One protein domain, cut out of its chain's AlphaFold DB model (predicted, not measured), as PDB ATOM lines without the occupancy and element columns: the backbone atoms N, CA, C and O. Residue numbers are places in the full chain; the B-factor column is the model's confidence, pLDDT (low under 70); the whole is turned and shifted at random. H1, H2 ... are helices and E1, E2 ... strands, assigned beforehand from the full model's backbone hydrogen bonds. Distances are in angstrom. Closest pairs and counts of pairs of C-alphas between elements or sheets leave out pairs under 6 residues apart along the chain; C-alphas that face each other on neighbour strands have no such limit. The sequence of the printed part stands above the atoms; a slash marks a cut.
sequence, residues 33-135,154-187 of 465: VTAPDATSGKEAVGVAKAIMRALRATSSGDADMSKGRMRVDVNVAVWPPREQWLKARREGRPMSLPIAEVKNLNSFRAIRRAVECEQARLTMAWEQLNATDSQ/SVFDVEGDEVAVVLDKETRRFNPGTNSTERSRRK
ATOM      1  N   VAL A  33      34.855 -58.559  40.388       95.62
ATOM      2  CA  VAL A  33      35.615 -57.834  39.362       95.62
ATOM      3  C   VAL A  33      34.656 -57.391  38.261       95.62
ATOM      4  O   VAL A  33      33.914 -58.213  37.718       95.62
ATOM      5  N   THR A  34      34.645 -56.095  37.953       94.19
ATOM      6  CA  THR A  34      33.814 -55.521  36.887       94.19
ATOM      7  C   THR A  34      34.592 -55.430  35.581       94.19
ATOM      8  O   THR A  34      35.821 -55.365  35.584       94.19
ATOM      9  N   ALA A  35      33.875 -55.362  34.459       92.56
ATOM     10  CA  ALA A  35      34.460 -54.855  33.223       92.56
ATOM     11  C   ALA A  35      34.899 -53.383  33.413       92.56
ATOM     12  O   ALA A  35      34.342 -52.684  34.273       92.56
ATOM     13  N   PRO A  36      35.906 -52.902  32.661       90.38
ATOM     14  CA  PRO A  36      36.435 -51.544  32.781       90.38
ATOM     15  C   PRO A  36      35.550 -50.502  32.066       90.38
ATOM     16  O   PRO A  36      36.045 -49.705  31.276       90.38
ATOM     17  N   ASP A  37      34.243 -50.503  32.343       89.81
ATOM     18  CA  ASP A  37      33.260 -49.663  31.634       89.81
ATOM     19  C   ASP A  37      33.059 -48.283  32.284       89.81
ATOM     20  O   ASP A  37      32.532 -47.368  31.658       89.81
ATOM     21  N   ALA A  38      33.459 -48.114  33.549       90.75
ATOM     22  CA  ALA A  38      33.331 -46.841  34.253       90.75
ATOM     23  C   ALA A  38      34.393 -45.843  33.770       90.75
ATOM     24  O   ALA A  38      35.593 -46.091  33.882       90.75
ATOM     25  N   THR A  39      33.946 -44.679  33.306       91.44
ATOM     26  CA  THR A  39      34.797 -43.630  32.719       91.44
ATOM     27  C   THR A  39      35.110 -42.488  33.687       91.44
ATOM     28  O   THR A  39      36.000 -41.674  33.442       91.44
ATOM     29  N   SER A  40      34.408 -42.421  34.821       92.19
ATOM     30  CA  SER A  40      34.569 -41.354  35.812       92.19
ATOM     31  C   SER A  40      34.485 -41.855  37.252       92.19
ATOM     32  O   SER A  40      33.872 -42.884  37.554       92.19
ATOM     33  N   GLY A  41      35.024 -41.066  38.190       91.25
ATOM     34  CA  GLY A  41      34.882 -41.338  39.623       91.25
ATOM     35  C   GLY A  41      33.419 -41.386  40.090       91.25
ATOM     36  O   GLY A  41      33.087 -42.137  41.010       91.25
ATOM     37  N   LYS A  42      32.518 -40.629  39.443       92.56
ATOM     38  CA  LYS A  42      31.070 -40.661  39.718       92.56
ATOM     39  C   LYS A  42      30.459 -42.006  39.321       92.56
ATOM     40  O   LYS A  42      29.723 -42.591  40.118       92.56
ATOM     41  N   GLU A  43      30.785 -42.503  38.131       91.50
ATOM     42  CA  GLU A  43      30.327 -43.811  37.650       91.50
ATOM     43  C   GLU A  43      30.889 -44.952  38.495       91.50
ATOM     44  O   GLU A  43      30.125 -45.819  38.917       91.50
ATOM     45  N   ALA A  44      32.175 -44.903  38.858       93.81
ATOM     46  CA  ALA A  44      32.794 -45.889  39.748       93.81
ATOM     47  C   ALA A  44      32.060 -45.987  41.100       93.81
ATOM     48  O   ALA A  44      31.765 -47.080  41.592       93.81
ATOM     49  N   VAL A  45      31.674 -44.845  41.686       94.00
ATOM     50  CA  VAL A  45      30.823 -44.817  42.887       94.00
ATOM     51  C   VAL A  45      29.424 -45.372  42.607       94.00
ATOM     52  O   VAL A  45      28.866 -46.062  43.463       94.00
ATOM     53  N   GLY A  46      28.847 -45.082  41.441       88.56
ATOM     54  CA  GLY A  46      27.565 -45.631  41.001       88.56
ATOM     55  C   GLY A  46      27.567 -47.162  40.978       88.56
ATOM     56  O   GLY A  46      26.685 -47.778  41.582       88.56
ATOM     57  N   VAL A  47      28.602 -47.757  40.380       90.50
ATOM     58  CA  VAL A  47      28.829 -49.209  40.322       90.50
ATOM     59  C   VAL A  47      28.994 -49.793  41.725       90.50
ATOM     60  O   VAL A  47      28.264 -50.714  42.097       90.50
ATOM     61  N   ALA A  48      29.870 -49.217  42.557       93.38
ATOM     62  CA  ALA A  48      30.073 -49.684  43.929       93.38
ATOM     63  C   ALA A  48      28.770 -49.633  44.752       93.38
ATOM     64  O   ALA A  48      28.412 -50.590  45.440       93.38
ATOM     65  N   LYS A  49      27.994 -48.548  44.637       90.62
ATOM     66  CA  LYS A  49      26.681 -48.439  45.290       90.62
ATOM     67  C   LYS A  49      25.672 -49.451  44.745       90.62
ATOM     68  O   LYS A  49      24.853 -49.940  45.520       90.62
ATOM     69  N   ALA A  50      25.696 -49.763  43.450       85.81
ATOM     70  CA  ALA A  50      24.817 -50.770  42.861       85.81
ATOM     71  C   ALA A  50      25.104 -52.169  43.424       85.81
ATOM     72  O   ALA A  50      24.168 -52.845  43.854       85.81
ATOM     73  N   ILE A  51      26.381 -52.548  43.529       91.12
ATOM     74  CA  ILE A  51      26.812 -53.807  44.155       91.12
ATOM     75  C   ILE A  51      26.387 -53.846  45.628       91.12
ATOM     76  O   ILE A  51      25.749 -54.805  46.059       91.12
ATOM     77  N   MET A  52      26.645 -52.773  46.389       91.44
ATOM     78  CA  MET A  52      26.215 -52.658  47.789       91.44
ATOM     79  C   MET A  52      24.698 -52.866  47.937       91.44
ATOM     80  O   MET A  52      24.256 -53.618  48.807       91.44
ATOM     81  N   ARG A  53      23.886 -52.220  47.087       85.38
ATOM     82  CA  ARG A  53      22.423 -52.379  47.096       85.38
ATOM     83  C   ARG A  53      22.005 -53.815  46.789       85.38
ATOM     84  O   ARG A  53      21.126 -54.327  47.472       85.38
ATOM     85  N   ALA A  54      22.632 -54.467  45.810       86.31
ATOM     86  CA  ALA A  54      22.326 -55.853  45.458       86.31
ATOM     87  C   ALA A  54      22.641 -56.830  46.608       86.31
ATOM     88  O   ALA A  54      21.818 -57.686  46.937       86.31
ATOM     89  N   LEU A  55      23.791 -56.667  47.269       90.75
ATOM     90  CA  LEU A  55      24.186 -57.498  48.413       90.75
ATOM     91  C   LEU A  55      23.237 -57.331  49.606       90.75
ATOM     92  O   LEU A  55      22.806 -58.324  50.194       90.75
ATOM     93  N   ARG A  56      22.838 -56.088  49.909       88.38
ATOM     94  CA  ARG A  56      21.862 -55.794  50.970       88.38
ATOM     95  C   ARG A  56      20.480 -56.352  50.652       88.38
ATOM     96  O   ARG A  56      19.863 -56.976  51.511       88.38
ATOM     97  N   ALA A  57      20.017 -56.170  49.417       83.81
ATOM     98  CA  ALA A  57      18.692 -56.611  48.991       83.81
ATOM     99  C   ALA A  57      18.552 -58.140  48.953       83.81
ATOM    100  O   ALA A  57      17.465 -58.662  49.165       83.81
ATOM    101  N   THR A  58      19.646 -58.865  48.721       87.06
ATOM    102  CA  THR A  58      19.672 -60.338  48.780       87.06
ATOM    103  C   THR A  58      19.974 -60.884  50.177       87.06
ATOM    104  O   THR A  58      19.987 -62.102  50.363       87.06
ATOM    105  N   SER A  59      20.221 -59.998  51.151       86.56
ATOM    106  CA  SER A  59      20.692 -60.332  52.501       86.56
ATOM    107  C   SER A  59      21.982 -61.164  52.508       86.56
ATOM    108  O   SER A  59      22.228 -61.922  53.441       86.56
ATOM    109  N   SER A  60      22.814 -61.013  51.472       86.62
ATOM    110  CA  SER A  60      24.094 -61.726  51.337       86.62
ATOM    111  C   SER A  60      25.230 -61.043  52.108       86.62
ATOM    112  O   SER A  60      26.275 -61.639  52.342       86.62
ATOM    113  N   GLY A  61      25.034 -59.785  52.507       86.75
ATOM    114  CA  GLY A  61      25.965 -59.010  53.320       86.75
ATOM    115  C   GLY A  61      25.440 -57.597  53.559       86.75
ATOM    116  O   GLY A  61      24.650 -57.070  52.775       86.75
ATOM    117  N   ASP A  62      25.876 -56.960  54.643       87.31
ATOM    118  CA  ASP A  62      25.513 -55.568  54.938       87.31
ATOM    119  C   ASP A  62      26.319 -54.553  54.111       87.31
ATOM    120  O   ASP A  62      25.922 -53.391  54.006       87.31
ATOM    121  N   ALA A  63      27.431 -54.989  53.509       91.12
ATOM    122  CA  ALA A  63      28.297 -54.205  52.636       91.12
ATOM    123  C   ALA A  63      28.647 -52.820  53.224       91.12
ATOM    124  O   ALA A  63      28.622 -51.797  52.541       91.12
ATOM    125  N   ASP A  64      28.915 -52.775  54.531       89.62
ATOM    126  CA  ASP A  64      29.269 -51.549  55.243       89.62
ATOM    127  C   ASP A  64      30.781 -51.287  55.151       89.62
ATOM    128  O   ASP A  64      31.595 -51.957  55.797       89.62
ATOM    129  N   MET A  65      31.160 -50.290  54.344       92.06
ATOM    130  CA  MET A  65      32.560 -49.889  54.164       92.06
ATOM    131  C   MET A  65      33.204 -49.396  55.467       92.06
ATOM    132  O   MET A  65      34.380 -49.661  55.699       92.06
ATOM    133  N   SER A  66      32.442 -48.737  56.350       85.88
ATOM    134  CA  SER A  66      32.978 -48.185  57.606       85.88
ATOM    135  C   SER A  66      33.433 -49.276  58.577       85.88
ATOM    136  O   SER A  66      34.375 -49.088  59.343       85.88
ATOM    137  N   LYS A  67      32.795 -50.449  58.496       87.50
ATOM    138  CA  LYS A  67      33.123 -51.644  59.283       87.50
ATOM    139  C   LYS A  67      34.092 -52.581  58.559       87.50
ATOM    140  O   LYS A  67      34.373 -53.667  59.060       87.50
ATOM    141  N   GLY A  68      34.570 -52.205  57.370       87.94
ATOM    142  CA  GLY A  68      35.449 -53.035  56.545       87.94
ATOM    143  C   GLY A  68      34.782 -54.293  55.974       87.94
ATOM    144  O   GLY A  68      35.495 -55.227  55.593       87.94
ATOM    145  N   ARG A  69      33.439 -54.319  55.927       90.62
ATOM    146  CA  ARG A  69      32.611 -55.412  55.376       90.62
ATOM    147  C   ARG A  69      32.360 -55.268  53.870       90.62
ATOM    148  O   ARG A  69      31.843 -56.177  53.238       90.62
ATOM    149  N   MET A  70      32.757 -54.134  53.296       93.69
ATOM    150  CA  MET A  70      32.910 -53.922  51.861       93.69
ATOM    151  C   MET A  70      34.238 -53.209  51.622       93.69
ATOM    152  O   MET A  70      34.531 -52.211  52.280       93.69
ATOM    153  N   ARG A  71      35.036 -53.727  50.688       94.12
ATOM    154  CA  ARG A  71      36.326 -53.161  50.282       94.12
ATOM    155  C   ARG A  71      36.288 -52.950  48.776       94.12
ATOM    156  O   ARG A  71      35.701 -53.759  48.064       94.12
ATOM    157  N   VAL A  72      36.861 -51.844  48.318       95.75
ATOM    158  CA  VAL A  72      36.924 -51.499  46.899       95.75
ATOM    159  C   VAL A  72      38.331 -51.019  46.605       95.75
ATOM    160  O   VAL A  72      38.791 -50.061  47.225       95.75
ATOM    161  N   ASP A  73      38.970 -51.668  45.645       95.62
ATOM    162  CA  ASP A  73      40.166 -51.169  44.980       95.62
ATOM    163  C   ASP A  73      39.744 -50.692  43.582       95.62
ATOM    164  O   ASP A  73      38.847 -51.276  42.967       95.62
ATOM    165  N   VAL A  74      40.344 -49.610  43.085       96.19
ATOM    166  CA  VAL A  74      40.052 -49.085  41.739       96.19
ATOM    167  C   VAL A  74      41.273 -49.207  40.845       96.19
ATOM    168  O   VAL A  74      42.397 -48.979  41.282       96.19
ATOM    169  N   ASN A  75      41.042 -49.549  39.583       95.19
ATOM    170  CA  ASN A  75      42.071 -49.611  38.554       95.19
ATOM    171  C   ASN A  75      41.820 -48.462  37.580       95.19
ATOM    172  O   ASN A  75      40.768 -48.424  36.946       95.19
ATOM    173  N   VAL A  76      42.756 -47.519  37.496       93.31
ATOM    174  CA  VAL A  76      42.622 -46.309  36.679       93.31
ATOM    175  C   VAL A  76      43.647 -46.351  35.555       93.31
ATOM    176  O   VAL A  76      44.822 -46.636  35.782       93.31
ATOM    177  N   ALA A  77      43.190 -46.065  34.344       89.00
ATOM    178  CA  ALA A  77      44.027 -45.853  33.175       89.00
ATOM    179  C   ALA A  77      43.451 -44.690  32.366       89.00
ATOM    180  O   ALA A  77      42.235 -44.486  32.348       89.00
ATOM    181  N   VAL A  78      44.325 -43.948  31.692       86.25
ATOM    182  CA  VAL A  78      43.943 -42.884  30.761       86.25
ATOM    183  C   VAL A  78      44.348 -43.317  29.359       86.25
ATOM    184  O   VAL A  78      45.436 -43.862  29.147       86.25
ATOM    185  N   TRP A  79      43.431 -43.106  28.419       82.12
ATOM    186  CA  TRP A  79      43.641 -43.372  27.003       82.12
ATOM    187  C   TRP A  79      43.848 -42.050  26.272       82.12
ATOM    188  O   TRP A  79      43.154 -41.076  26.583       82.12
ATOM    189  N   PRO A  80      44.757 -42.008  25.289       75.81
ATOM    190  CA  PRO A  80      44.923 -40.821  24.476       75.81
ATOM    191  C   PRO A  80      43.689 -40.515  23.622       75.81
ATOM    192  O   PRO A  80      42.875 -41.408  23.355       75.81
ATOM    193  N   PRO A  81      43.576 -39.272  23.116       80.75
ATOM    194  CA  PRO A  81      42.619 -38.933  22.074       80.75
ATOM    195  C   PRO A  81      42.670 -39.936  20.917       80.75
ATOM    196  O   PRO A  81      43.735 -40.433  20.541       80.75
ATOM    197  N   ARG A  82      41.510 -40.216  20.315       81.25
ATOM    198  CA  ARG A  82      41.337 -41.285  19.315       81.25
ATOM    199  C   ARG A  82      42.343 -41.222  18.161       81.25
ATOM    200  O   ARG A  82      42.763 -42.262  17.665       81.25
ATOM    201  N   GLU A  83      42.719 -40.029  17.722       81.88
ATOM    202  CA  GLU A  83      43.689 -39.836  16.639       81.88
ATOM    203  C   GLU A  83      45.095 -40.295  17.038       81.88
ATOM    204  O   GLU A  83      45.706 -41.095  16.328       81.88
ATOM    205  N   GLN A  84      45.565 -39.871  18.214       75.88
ATOM    206  CA  GLN A  84      46.842 -40.300  18.788       75.88
ATOM    207  C   GLN A  84      46.836 -41.803  19.085       75.88
ATOM    208  O   GLN A  84      47.808 -42.497  18.798       75.88
ATOM    209  N   TRP A  85      45.710 -42.335  19.562       78.38
ATOM    210  CA  TRP A  85      45.524 -43.771  19.755       78.38
ATOM    211  C   TRP A  85      45.665 -44.563  18.448       78.38
ATOM    212  O   TRP A  85      46.352 -45.584  18.399       78.38
ATOM    213  N   LEU A  86      45.027 -44.096  17.367       79.38
ATOM    214  CA  LEU A  86      45.114 -44.727  16.048       79.38
ATOM    215  C   LEU A  86      46.539 -44.666  15.489       79.38
ATOM    216  O   LEU A  86      46.977 -45.641  14.878       79.38
ATOM    217  N   LYS A  87      47.255 -43.555  15.711       77.12
ATOM    218  CA  LYS A  87      48.672 -43.405  15.354       77.12
ATOM    219  C   LYS A  87      49.535 -44.410  16.125       77.12
ATOM    220  O   LYS A  87      50.172 -45.249  15.495       77.12
ATOM    221  N   ALA A  88      49.444 -44.425  17.458       70.69
ATOM    222  CA  ALA A  88      50.183 -45.355  18.315       70.69
ATOM    223  C   ALA A  88      49.926 -46.822  17.935       70.69
ATOM    224  O   ALA A  88      50.859 -47.612  17.816       70.69
ATOM    225  N   ARG A  89      48.668 -47.180  17.642       73.94
ATOM    226  CA  ARG A  89      48.302 -48.527  17.189       73.94
ATOM    227  C   ARG A  89      48.922 -48.900  15.839       73.94
ATOM    228  O   ARG A  89      49.310 -50.052  15.669       73.94
ATOM    229  N   ARG A  90      48.989 -47.974  14.873       77.56
ATOM    230  CA  ARG A  90      49.641 -48.216  13.568       77.56
ATOM    231  C   ARG A  90      51.150 -48.405  13.712       77.56
ATOM    232  O   ARG A  90      51.723 -49.205  12.988       77.56
ATOM    233  N   GLU A  91      51.756 -47.688  14.650       74.88
ATOM    234  CA  GLU A  91      53.198 -47.695  14.921       74.88
ATOM    235  C   GLU A  91      53.628 -48.807  15.895       74.88
ATOM    236  O   GLU A  91      54.806 -48.921  16.216       74.88
ATOM    237  N   GLY A  92      52.693 -49.628  16.390       65.38
ATOM    238  CA  GLY A  92      52.988 -50.688  17.361       65.38
ATOM    239  C   GLY A  92      53.377 -50.179  18.757       65.38
ATOM    240  O   GLY A  92      53.929 -50.937  19.552       65.38
ATOM    241  N   ARG A  93      53.089 -48.911  19.070       65.44
ATOM    242  CA  ARG A  93      53.356 -48.278  20.368       65.44
ATOM    243  C   ARG A  93      52.280 -48.631  21.412       65.44
ATOM    244  O   ARG A  93      51.153 -48.986  21.045       65.44
ATOM    245  N   PRO A  94      52.587 -48.528  22.722       59.72
ATOM    246  CA  PRO A  94      51.608 -48.730  23.789       59.72
ATOM    247  C   PRO A  94      50.379 -47.826  23.611       59.72
ATOM    248  O   PRO A  94      50.491 -46.619  23.437       59.72
ATOM    249  N   MET A  95      49.191 -48.429  23.650       65.69
ATOM    250  CA  MET A  95      47.921 -47.757  23.339       65.69
ATOM    251  C   MET A  95      47.283 -47.036  24.542       65.69
ATOM    252  O   MET A  95      46.258 -46.374  24.388       65.69
ATOM    253  N   SER A  96      47.853 -47.185  25.736       67.75
ATOM    254  CA  SER A  96      47.417 -46.526  26.967       67.75
ATOM    255  C   SER A  96      48.599 -46.358  27.914       67.75
ATOM    256  O   SER A  96      49.585 -47.095  27.823       67.75
ATOM    257  N   LEU A  97      48.454 -45.465  28.892       74.88
ATOM    258  CA  LEU A  97      49.339 -45.475  30.052       74.88
ATOM    259  C   LEU A  97      49.146 -46.760  30.881       74.88
ATOM    260  O   LEU A  97      48.081 -47.392  30.809       74.88
ATOM    261  N   PRO A  98      50.151 -47.168  31.676       79.75
ATOM    262  CA  PRO A  98      50.005 -48.283  32.599       79.75
ATOM    263  C   PRO A  98      48.884 -48.054  33.609       79.75
ATOM    264  O   PRO A  98      48.635 -46.941  34.070       79.75
ATOM    265  N   ILE A  99      48.233 -49.151  33.986       86.94
ATOM    266  CA  ILE A  99      47.150 -49.140  34.968       86.94
ATOM    267  C   ILE A  99      47.718 -48.832  36.358       86.94
ATOM    268  O   ILE A  99      48.610 -49.539  36.842       86.94
ATOM    269  N   ALA A 100      47.126 -47.844  37.025       89.75
ATOM    270  CA  ALA A 100      47.339 -47.560  38.434       89.75
ATOM    271  C   ALA A 100      46.248 -48.233  39.281       89.75
ATOM    272  O   ALA A 100      45.063 -47.906  39.182       89.75
ATOM    273  N   GLU A 101      46.646 -49.179  40.129       93.12
ATOM    274  CA  GLU A 101      45.760 -49.832  41.094       93.12
ATOM    275  C   GLU A 101      45.787 -49.047  42.411       93.12
ATOM    276  O   GLU A 101      46.794 -49.052  43.125       93.12
ATOM    277  N   VAL A 102      44.689 -48.377  42.755       94.44
ATOM    278  CA  VAL A 102      44.577 -47.573  43.975       94.44
ATOM    279  C   VAL A 102      43.827 -48.351  45.055       94.44
ATOM    280  O   VAL A 102      42.676 -48.752  44.870       94.44
ATOM    281  N   LYS A 103      44.485 -48.526  46.204       93.06
ATOM    282  CA  LYS A 103      43.972 -49.242  47.381       93.06
ATOM    283  C   LYS A 103      43.670 -48.297  48.547       93.06
ATOM    284  O   LYS A 103      44.024 -47.116  48.525       93.06
ATOM    285  N   ASN A 104      43.100 -48.864  49.616       89.56
ATOM    286  CA  ASN A 104      42.770 -48.187  50.884       89.56
ATOM    287  C   ASN A 104      41.631 -47.154  50.759       89.56
ATOM    288  O   ASN A 104      41.704 -46.035  51.270       89.56
ATOM    289  N   LEU A 105      40.552 -47.532  50.073       93.38
ATOM    290  CA  LEU A 105      39.401 -46.664  49.822       93.38
ATOM    291  C   LEU A 105      38.259 -46.989  50.790       93.38
ATOM    292  O   LEU A 105      37.408 -47.832  50.526       93.38
ATOM    293  N   ASN A 106      38.218 -46.282  51.919       89.94
ATOM    294  CA  ASN A 106      37.278 -46.582  53.011       89.94
ATOM    295  C   ASN A 106      35.903 -45.894  52.880       89.94
ATOM    296  O   ASN A 106      35.060 -46.010  53.765       89.94
ATOM    297  N   SER A 107      35.652 -45.138  51.805       93.00
ATOM    298  CA  SER A 107      34.356 -44.488  51.570       93.00
ATOM    299  C   SER A 107      34.088 -44.242  50.088       93.00
ATOM    300  O   SER A 107      35.017 -44.081  49.300       93.00
ATOM    301  N   PHE A 108      32.814 -44.085  49.716       94.50
ATOM    302  CA  PHE A 108      32.438 -43.668  48.358       94.50
ATOM    303  C   PHE A 108      33.066 -42.329  47.947       94.50
ATOM    304  O   PHE A 108      33.437 -42.143  46.792       94.50
ATOM    305  N   ARG A 109      33.232 -41.396  48.893       93.94
ATOM    306  CA  ARG A 109      33.918 -40.125  48.626       93.94
ATOM    307  C   ARG A 109      35.399 -40.349  48.308       93.94
ATOM    308  O   ARG A 109      35.914 -39.686  47.414       93.94
ATOM    309  N   ALA A 110      36.057 -41.264  49.024       94.62
ATOM    310  CA  ALA A 110      37.449 -41.629  48.765       94.62
ATOM    311  C   ALA A 110      37.610 -42.296  47.394       94.62
ATOM    312  O   ALA A 110      38.519 -41.920  46.673       94.62
ATOM    313  N   ILE A 111      36.693 -43.190  46.999       95.75
ATOM    314  CA  ILE A 111      36.683 -43.799  45.655       95.75
ATOM    315  C   ILE A 111      36.663 -42.715  44.574       95.75
ATOM    316  O   ILE A 111      37.548 -42.683  43.725       95.75
ATOM    317  N   ARG A 112      35.690 -41.793  44.633       96.50
ATOM    318  CA  ARG A 112      35.571 -40.714  43.642       96.50
ATOM    319  C   ARG A 112      36.851 -39.881  43.554       96.50
ATOM    320  O   ARG A 112      37.392 -39.719  42.468       96.50
ATOM    321  N   ARG A 113      37.334 -39.388  44.700       95.38
ATOM    322  CA  ARG A 113      38.522 -38.523  44.776       95.38
ATOM    323  C   ARG A 113      39.791 -39.235  44.314       95.38
ATOM    324  O   ARG A 113      40.615 -38.613  43.661       95.38
ATOM    325  N   ALA A 114      39.941 -40.520  44.631       95.31
ATOM    326  CA  ALA A 114      41.077 -41.320  44.193       95.31
ATOM    327  C   ALA A 114      41.103 -41.485  42.670       95.31
ATOM    328  O   ALA A 114      42.159 -41.316  42.067       95.31
ATOM    329  N   VAL A 115      39.948 -41.761  42.052       95.44
ATOM    330  CA  VAL A 115      39.834 -41.850  40.588       95.44
ATOM    331  C   VAL A 115      40.143 -40.504  39.941       95.44
ATOM    332  O   VAL A 115      40.968 -40.456  39.042       95.44
ATOM    333  N   GLU A 116      39.543 -39.413  40.423       94.31
ATOM    334  CA  GLU A 116      39.777 -38.062  39.888       94.31
ATOM    335  C   GLU A 116      41.251 -37.634  40.023       94.31
ATOM    336  O   GLU A 116      41.831 -37.101  39.081       94.31
ATOM    337  N   CYS A 117      41.877 -37.913  41.172       92.62
ATOM    338  CA  CYS A 117      43.294 -37.639  41.418       92.62
ATOM    339  C   CYS A 117      44.198 -38.420  40.455       92.62
ATOM    340  O   CYS A 117      45.100 -37.844  39.847       92.62
ATOM    341  N   GLU A 118      43.941 -39.718  40.280       92.31
ATOM    342  CA  GLU A 118      44.769 -40.564  39.424       92.31
ATOM    343  C   GLU A 118      44.540 -40.285  37.934       92.31
ATOM    344  O   GLU A 118      45.494 -40.311  37.161       92.31
ATOM    345  N   GLN A 119      43.311 -39.943  37.532       91.31
ATOM    346  CA  GLN A 119      43.011 -39.457  36.183       91.31
ATOM    347  C   GLN A 119      43.816 -38.193  35.871       91.31
ATOM    348  O   GLN A 119      44.514 -38.169  34.866       91.31
ATOM    349  N   ALA A 120      43.784 -37.183  36.747       89.31
ATOM    350  CA  ALA A 120      44.545 -35.950  36.548       89.31
ATOM    351  C   ALA A 120      46.054 -36.220  36.448       89.31
ATOM    352  O   ALA A 120      46.706 -35.755  35.516       89.31
ATOM    353  N   ARG A 121      46.600 -37.036  37.360       88.56
ATOM    354  CA  ARG A 121      48.025 -37.393  37.367       88.56
ATOM    355  C   ARG A 121      48.451 -38.108  36.083       88.56
ATOM    356  O   ARG A 121      49.502 -37.797  35.529       88.56
ATOM    357  N   LEU A 122      47.662 -39.081  35.625       86.62
ATOM    358  CA  LEU A 122      47.950 -39.834  34.404       86.62
ATOM    359  C   LEU A 122      47.815 -38.953  33.156       86.62
ATOM    360  O   LEU A 122      48.656 -39.045  32.271       86.62
ATOM    361  N   THR A 123      46.822 -38.064  33.096       85.62
ATOM    362  CA  THR A 123      46.695 -37.097  31.995       85.62
ATOM    363  C   THR A 123      47.904 -36.165  31.925       85.62
ATOM    364  O   THR A 123      48.482 -36.020  30.854       85.62
ATOM    365  N   MET A 124      48.352 -35.614  33.057       84.25
ATOM    366  CA  MET A 124      49.554 -34.768  33.095       84.25
ATOM    367  C   MET A 124      50.800 -35.526  32.621       84.25
ATOM    368  O   MET A 124      51.573 -35.005  31.823       84.25
ATOM    369  N   ALA A 125      50.974 -36.777  33.061       80.94
ATOM    370  CA  ALA A 125      52.083 -37.613  32.606       80.94
ATOM    371  C   ALA A 125      52.025 -37.879  31.089       80.94
ATOM    372  O   ALA A 125      53.055 -37.871  30.422       80.94
ATOM    373  N   TRP A 126      50.826 -38.081  30.529       77.88
ATOM    374  CA  TRP A 126      50.634 -38.231  29.084       77.88
ATOM    375  C   TRP A 126      51.024 -36.963  28.315       77.88
ATOM    376  O   TRP A 126      51.720 -37.037  27.303       77.88
ATOM    377  N   GLU A 127      50.575 -35.796  28.776       78.75
ATOM    378  CA  GLU A 127      50.872 -34.507  28.140       78.75
ATOM    379  C   GLU A 127      52.376 -34.214  28.131       78.75
ATOM    380  O   GLU A 127      52.914 -33.807  27.103       78.75
ATOM    381  N   GLN A 128      53.065 -34.497  29.240       74.12
ATOM    382  CA  GLN A 128      54.512 -34.309  29.360       74.12
ATOM    383  C   GLN A 128      55.303 -35.177  28.376       74.12
ATOM    384  O   GLN A 128      56.228 -34.670  27.745       74.12
ATOM    385  N   LEU A 129      54.905 -36.440  28.185       70.12
ATOM    386  CA  LEU A 129      55.548 -37.347  27.224       70.12
ATOM    387  C   LEU A 129      55.399 -36.875  25.776       70.12
ATOM    388  O   LEU A 129      56.343 -36.930  24.998       70.12
ATOM    389  N   ASN A 130      54.224 -36.362  25.403       67.00
ATOM    390  CA  ASN A 130      54.020 -35.850  24.044       67.00
ATOM    391  C   ASN A 130      54.722 -34.503  23.801       67.00
ATOM    392  O   ASN A 130      55.050 -34.173  22.658       67.00
ATOM    393  N   ALA A 131      54.950 -33.714  24.854       65.12
ATOM    394  CA  ALA A 131      55.715 -32.473  24.764       65.12
ATOM    395  C   ALA A 131      57.221 -32.722  24.556       65.12
ATOM    396  O   ALA A 131      57.895 -31.895  23.950       65.12
ATOM    397  N   THR A 132      57.744 -33.856  25.031       56.75
ATOM    398  CA  THR A 132      59.151 -34.252  24.844       56.75
ATOM    399  C   THR A 132      59.399 -34.847  23.454       56.75
ATOM    400  O   THR A 132      60.354 -34.441  22.793       56.75
ATOM    401  N   ASP A 133      58.482 -35.677  22.939       53.81
ATOM    402  CA  ASP A 133      58.541 -36.217  21.563       53.81
ATOM    403  C   ASP A 133      58.605 -35.110  20.486       53.81
ATOM    404  O   ASP A 133      59.225 -35.273  19.438       53.81
ATOM    405  N   SER A 134      57.986 -33.952  20.742       44.56
ATOM    406  CA  SER A 134      57.974 -32.815  19.809       44.56
ATOM    407  C   SER A 134      59.241 -31.949  19.847       44.56
ATOM    408  O   SER A 134      59.400 -31.084  18.985       44.56
ATOM    409  N   GLN A 135      60.157 -32.179  20.795       40.28
ATOM    410  CA  GLN A 135      61.472 -31.527  20.824       40.28
ATOM    411  C   GLN A 135      62.586 -32.407  20.235       40.28
ATOM    412  O   GLN A 135      63.527 -31.868  19.651       40.28
ATOM    413  N   SER A 154      63.865 -39.293  31.452       33.56
ATOM    414  CA  SER A 154      63.674 -38.369  32.562       33.56
ATOM    415  C   SER A 154      62.679 -37.245  32.277       33.56
ATOM    416  O   SER A 154      62.732 -36.598  31.238       33.56
ATOM    417  N   VAL A 155      61.798 -36.974  33.239       40.75
ATOM    418  CA  VAL A 155      60.909 -35.805  33.228       40.75
ATOM    419  C   VAL A 155      61.443 -34.815  34.252       40.75
ATOM    420  O   VAL A 155      62.046 -35.220  35.233       40.75
ATOM    421  N   PHE A 156      61.260 -33.519  34.047       37.88
ATOM    422  CA  PHE A 156      61.686 -32.507  35.011       37.88
ATOM    423  C   PHE A 156      60.463 -31.969  35.760       37.88
ATOM    424  O   PHE A 156      59.398 -31.791  35.161       37.88
ATOM    425  N   ASP A 157      60.571 -31.781  37.073       37.59
ATOM    426  CA  ASP A 157      59.501 -31.197  37.883       37.59
ATOM    427  C   ASP A 157      59.412 -29.662  37.695       37.59
ATOM    428  O   ASP A 157      60.158 -29.065  36.918       37.59
ATOM    429  N   VAL A 158      58.462 -29.010  38.378       39.97
ATOM    430  CA  VAL A 158      58.209 -27.556  38.266       39.97
ATOM    431  C   VAL A 158      59.390 -26.707  38.776       39.97
ATOM    432  O   VAL A 158      59.537 -25.557  38.365       39.97
ATOM    433  N   GLU A 159      60.236 -27.267  39.641       41.31
ATOM    434  CA  GLU A 159      61.474 -26.682  40.169       41.31
ATOM    435  C   GLU A 159      62.714 -27.050  39.323       41.31
ATOM    436  O   GLU A 159      63.798 -26.517  39.558       41.31
ATOM    437  N   GLY A 160      62.549 -27.869  38.276       33.34
ATOM    438  CA  GLY A 160      63.616 -28.261  37.353       33.34
ATOM    439  C   GLY A 160      64.408 -29.493  37.793       33.34
ATOM    440  O   GLY A 160      65.441 -29.786  37.190       33.34
ATOM    441  N   ASP A 161      63.936 -30.227  38.803       34.62
ATOM    442  CA  ASP A 161      64.579 -31.461  39.250       34.62
ATOM    443  C   ASP A 161      64.253 -32.633  38.315       34.62
ATOM    444  O   ASP A 161      63.106 -32.825  37.909       34.62
ATOM    445  N   GLU A 162      65.262 -33.445  37.988       33.09
ATOM    446  CA  GLU A 162      65.123 -34.639  37.149       33.09
ATOM    447  C   GLU A 162      64.320 -35.730  37.887       33.09
ATOM    448  O   GLU A 162      64.831 -36.517  38.687       33.09
ATOM    449  N   VAL A 163      63.021 -35.790  37.615       37.28
ATOM    450  CA  VAL A 163      62.081 -36.819  38.055       37.28
ATOM    451  C   VAL A 163      61.885 -37.835  36.935       37.28
ATOM    452  O   VAL A 163      61.091 -37.658  36.016       37.28
ATOM    453  N   ALA A 164      62.548 -38.986  37.020       35.22
ATOM    454  CA  ALA A 164      62.235 -40.101  36.131       35.22
ATOM    455  C   ALA A 164      60.746 -40.505  36.267       35.22
ATOM    456  O   ALA A 164      60.354 -41.158  37.241       35.22
ATOM    457  N   VAL A 165      59.900 -40.143  35.289       42.25
ATOM    458  CA  VAL A 165      58.508 -40.619  35.202       42.25
ATOM    459  C   VAL A 165      58.543 -42.016  34.615       42.25
ATOM    460  O   VAL A 165      58.261 -42.291  33.457       42.25
ATOM    461  N   VAL A 166      58.938 -42.935  35.478       45.00
ATOM    462  CA  VAL A 166      58.868 -44.350  35.192       45.00
ATOM    463  C   VAL A 166      57.394 -44.753  35.249       45.00
ATOM    464  O   VAL A 166      56.803 -44.838  36.332       45.00
ATOM    465  N   LEU A 167      56.801 -44.955  34.074       59.97
ATOM    466  CA  LEU A 167      55.435 -45.429  33.907       59.97
ATOM    467  C   LEU A 167      55.404 -46.956  33.959       59.97
ATOM    468  O   LEU A 167      55.478 -47.625  32.931       59.97
ATOM    469  N   ASP A 168      55.204 -47.508  35.153       66.00
ATOM    470  CA  ASP A 168      54.895 -48.928  35.321       66.00
ATOM    471  C   ASP A 168      53.489 -49.151  35.842       66.00
ATOM    472  O   ASP A 168      52.815 -48.255  36.352       66.00
ATOM    473  N   LYS A 169      53.056 -50.413  35.780       75.69
ATOM    474  CA  LYS A 169      51.942 -50.852  36.614       75.69
ATOM    475  C   LYS A 169      52.332 -50.670  38.079       75.69
ATOM    476  O   LYS A 169      53.319 -51.224  38.563       75.69
ATOM    477  N   GLU A 170      51.506 -49.942  38.811       83.19
ATOM    478  CA  GLU A 170      51.782 -49.587  40.199       83.19
ATOM    479  C   GLU A 170      50.613 -49.932  41.104       83.19
ATOM    480  O   GLU A 170      49.448 -49.885  40.706       83.19
ATOM    481  N   THR A 171      50.933 -50.232  42.361       86.50
ATOM    482  CA  THR A 171      49.946 -50.197  43.436       86.50
ATOM    483  C   THR A 171      50.168 -48.926  44.249       86.50
ATOM    484  O   THR A 171      51.234 -48.729  44.844       86.50
ATOM    485  N   ARG A 172      49.142 -48.081  44.312       91.06
ATOM    486  CA  ARG A 172      49.141 -46.805  45.032       91.06
ATOM    487  C   ARG A 172      48.175 -46.851  46.216       91.06
ATOM    488  O   ARG A 172      47.222 -47.631  46.233       91.06
ATOM    489  N   ARG A 173      48.419 -46.023  47.229       92.69
ATOM    490  CA  ARG A 173      47.514 -45.814  48.368       92.69
ATOM    491  C   ARG A 173      46.941 -44.411  48.293       92.69
ATOM    492  O   ARG A 173      47.682 -43.459  48.078       92.69
ATOM    493  N   PHE A 174      45.633 -44.284  48.488       93.50
ATOM    494  CA  PHE A 174      44.994 -42.974  48.561       93.50
ATOM    495  C   PHE A 174      45.046 -42.412  49.986       93.50
ATOM    496  O   PHE A 174      44.665 -43.097  50.942       93.50
ATOM    497  N   ASN A 175      45.472 -41.155  50.113       91.31
ATOM    498  CA  ASN A 175      45.434 -40.402  51.359       91.31
ATOM    499  C   ASN A 175      44.294 -39.361  51.311       91.31
ATOM    500  O   ASN A 175      44.374 -38.362  50.590       91.31
ATOM    501  N   PRO A 176      43.206 -39.552  52.083       87.00
ATOM    502  CA  PRO A 176      42.063 -38.645  52.051       87.00
ATOM    503  C   PRO A 176      42.348 -37.266  52.660       87.00
ATOM    504  O   PRO A 176      41.606 -36.328  52.345       87.00
ATOM    505  N   GLY A 177      43.373 -37.143  53.516       87.75
ATOM    506  CA  GLY A 177      43.763 -35.888  54.162       87.75
ATOM    507  C   GLY A 177      44.457 -34.932  53.196       87.75
ATOM    508  O   GLY A 177      44.082 -33.769  53.118       87.75
ATOM    509  N   THR A 178      45.394 -35.445  52.399       89.56
ATOM    510  CA  THR A 178      46.149 -34.671  51.397       89.56
ATOM    511  C   THR A 178      45.500 -34.663  50.014       89.56
ATOM    512  O   THR A 178      45.902 -33.885  49.159       89.56
ATOM    513  N   ASN A 179      44.491 -35.511  49.774       88.44
ATOM    514  CA  ASN A 179      43.908 -35.730  48.446       88.44
ATOM    515  C   ASN A 179      44.905 -36.247  47.396       88.44
ATOM    516  O   ASN A 179      44.736 -35.963  46.213       88.44
ATOM    517  N   SER A 180      45.925 -36.992  47.814       89.19
ATOM    518  CA  SER A 180      46.971 -37.501  46.926       89.19
ATOM    519  C   SER A 180      47.003 -39.029  46.901       89.19
ATOM    520  O   SER A 180      46.512 -39.706  47.813       89.19
ATOM    521  N   THR A 181      47.581 -39.585  45.835       90.06
ATOM    522  CA  THR A 181      47.957 -40.998  45.767       90.06
ATOM    523  C   THR A 181      49.461 -41.128  45.969       90.06
ATOM    524  O   THR A 181      50.252 -40.462  45.304       90.06
ATOM    525  N   GLU A 182      49.872 -42.014  46.869       88.19
ATOM    526  CA  GLU A 182      51.279 -42.309  47.141       88.19
ATOM    527  C   GLU A 182      51.626 -43.694  46.590       88.19
ATOM    528  O   GLU A 182      50.850 -44.649  46.726       88.19
ATOM    529  N   ARG A 183      52.791 -43.819  45.947       84.94
ATOM    530  CA  ARG A 183      53.268 -45.102  45.419       84.94
ATOM    531  C   ARG A 183      53.585 -46.025  46.599       84.94
ATOM    532  O   ARG A 183      54.403 -45.686  47.442       84.94
ATOM    533  N   SER A 184      52.947 -47.196  46.658       79.50
ATOM    534  CA  SER A 184      53.209 -48.180  47.720       79.50
ATOM    535  C   SER A 184      54.183 -49.262  47.271       79.50
ATOM    536  O   SER A 184      55.000 -49.701  48.071       79.50
ATOM    537  N   ARG A 185      54.066 -49.732  46.025       76.19
ATOM    538  CA  ARG A 185      54.989 -50.696  45.411       76.19
ATOM    539  C   ARG A 185      54.960 -50.573  43.890       76.19
ATOM    540  O   ARG A 185      53.904 -50.287  43.315       76.19
ATOM    541  N   ARG A 186      56.098 -50.853  43.259       67.56
ATOM    542  CA  ARG A 186      56.220 -51.072  41.814       67.56
ATOM    543  C   ARG A 186      55.878 -52.535  41.512       67.56
ATOM    544  O   ARG A 186      56.224 -53.411  42.304       67.56
ATOM    545  N   LYS A 187      55.136 -52.816  40.435       64.50
ATOM    546  CA  LYS A 187      54.945 -54.200  39.968       64.50
ATOM    547  C   LYS A 187      56.058 -54.517  38.970       64.50
ATOM    548  O   LYS A 187      55.833 -54.427  37.772       64.50
TER     549      LYS A 187
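This is residues 33 to 135 and 154 to 187 of the 465 residues of the protein "Hypothetical protein" of Pycnococcus provasolii (UniProt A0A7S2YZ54). A long helix, H3, packs with its residues 110 to 122 on one face of a small, strongly twisted sheet of four strands and runs on beyond it. H1 meets the beginning of H3 and reaches away from the sheet, while short H2 lies off the sheet on the loop between E1 and E2. The printed part has 137 residues, with three named helices and four named strands in the order H1, E1, H2, E2, H3, E3, E4; the sheet, E1 E2 E3 E4, is mixed, and the class is mixed, helices and strands. The whole is elongated, spanning 59 by 35 by 24 A, and only just loose, close to compact, with a radius of gyration of the C-alphas of 17.3 A.

H1, residues 41 to 57, touches H3, residues 108 to 135, with its residues 41 to 48 alone; the closest C-alphas, of Gly 41 and Arg 112, are 4.1 A apart. They run opposite ways at a shallow tilt of 31 degrees. E1, residues 74 to 76, is an edge strand, antiparallel to E2, residues 100 to 103, at 158 degrees, with N 76 and O 100 2.9 A apart, within hydrogen-bond range. H2, residues 82 to 90, is apart from H1 and H3 and not on the sheet. E2 is parallel to E3, residues 170 to 175, at 45 degrees, with N 172 and O 101 at 2.8 A. H3 is on the sheet, and the two make two layers, a helix on one face of a sheet; the C-alphas of Ala 114 and Phe 174, the closest of H3 and E3, are 6.1 A apart. E3 and E4, residues 180 to 186, form an antiparallel hairpin at 149 degrees, with N 173 and O 182 at 2.8 A. Each O i to N i+4 pair is within hydrogen-bond range in H1 and H2, and 22 of 24 are in H3.

H1 begins at C-alpha 41, (34.882, -41.338, 39.623), and is 24.1 A long. E1 measures 6.3 A, H2 12.2 A and E2 9.7 A. H3 measures 41.8 A, ending at C-alpha 135, (61.472, -31.527, 20.824). E3 measures 15.8 A; E4 measures 17.2 A and ends at C-alpha 186, (56.220, -51.072, 41.814).

The two C-alphas farthest apart, of Ser 59 and Gln 135, are 59.1 A apart. Residues 136 to 153 are not printed; C-alphas 135 and 154 are 13.8 A apart across the cut. The link from H1 to E1 is long, 16 residues. Residues 155 to 156 pair with 162 to 163, antiparallel. The mean pLDDT of the printed part is 80.1, with residues 92 to 96, 130 to 135, 154 to 168 and 186 to 187 under 70.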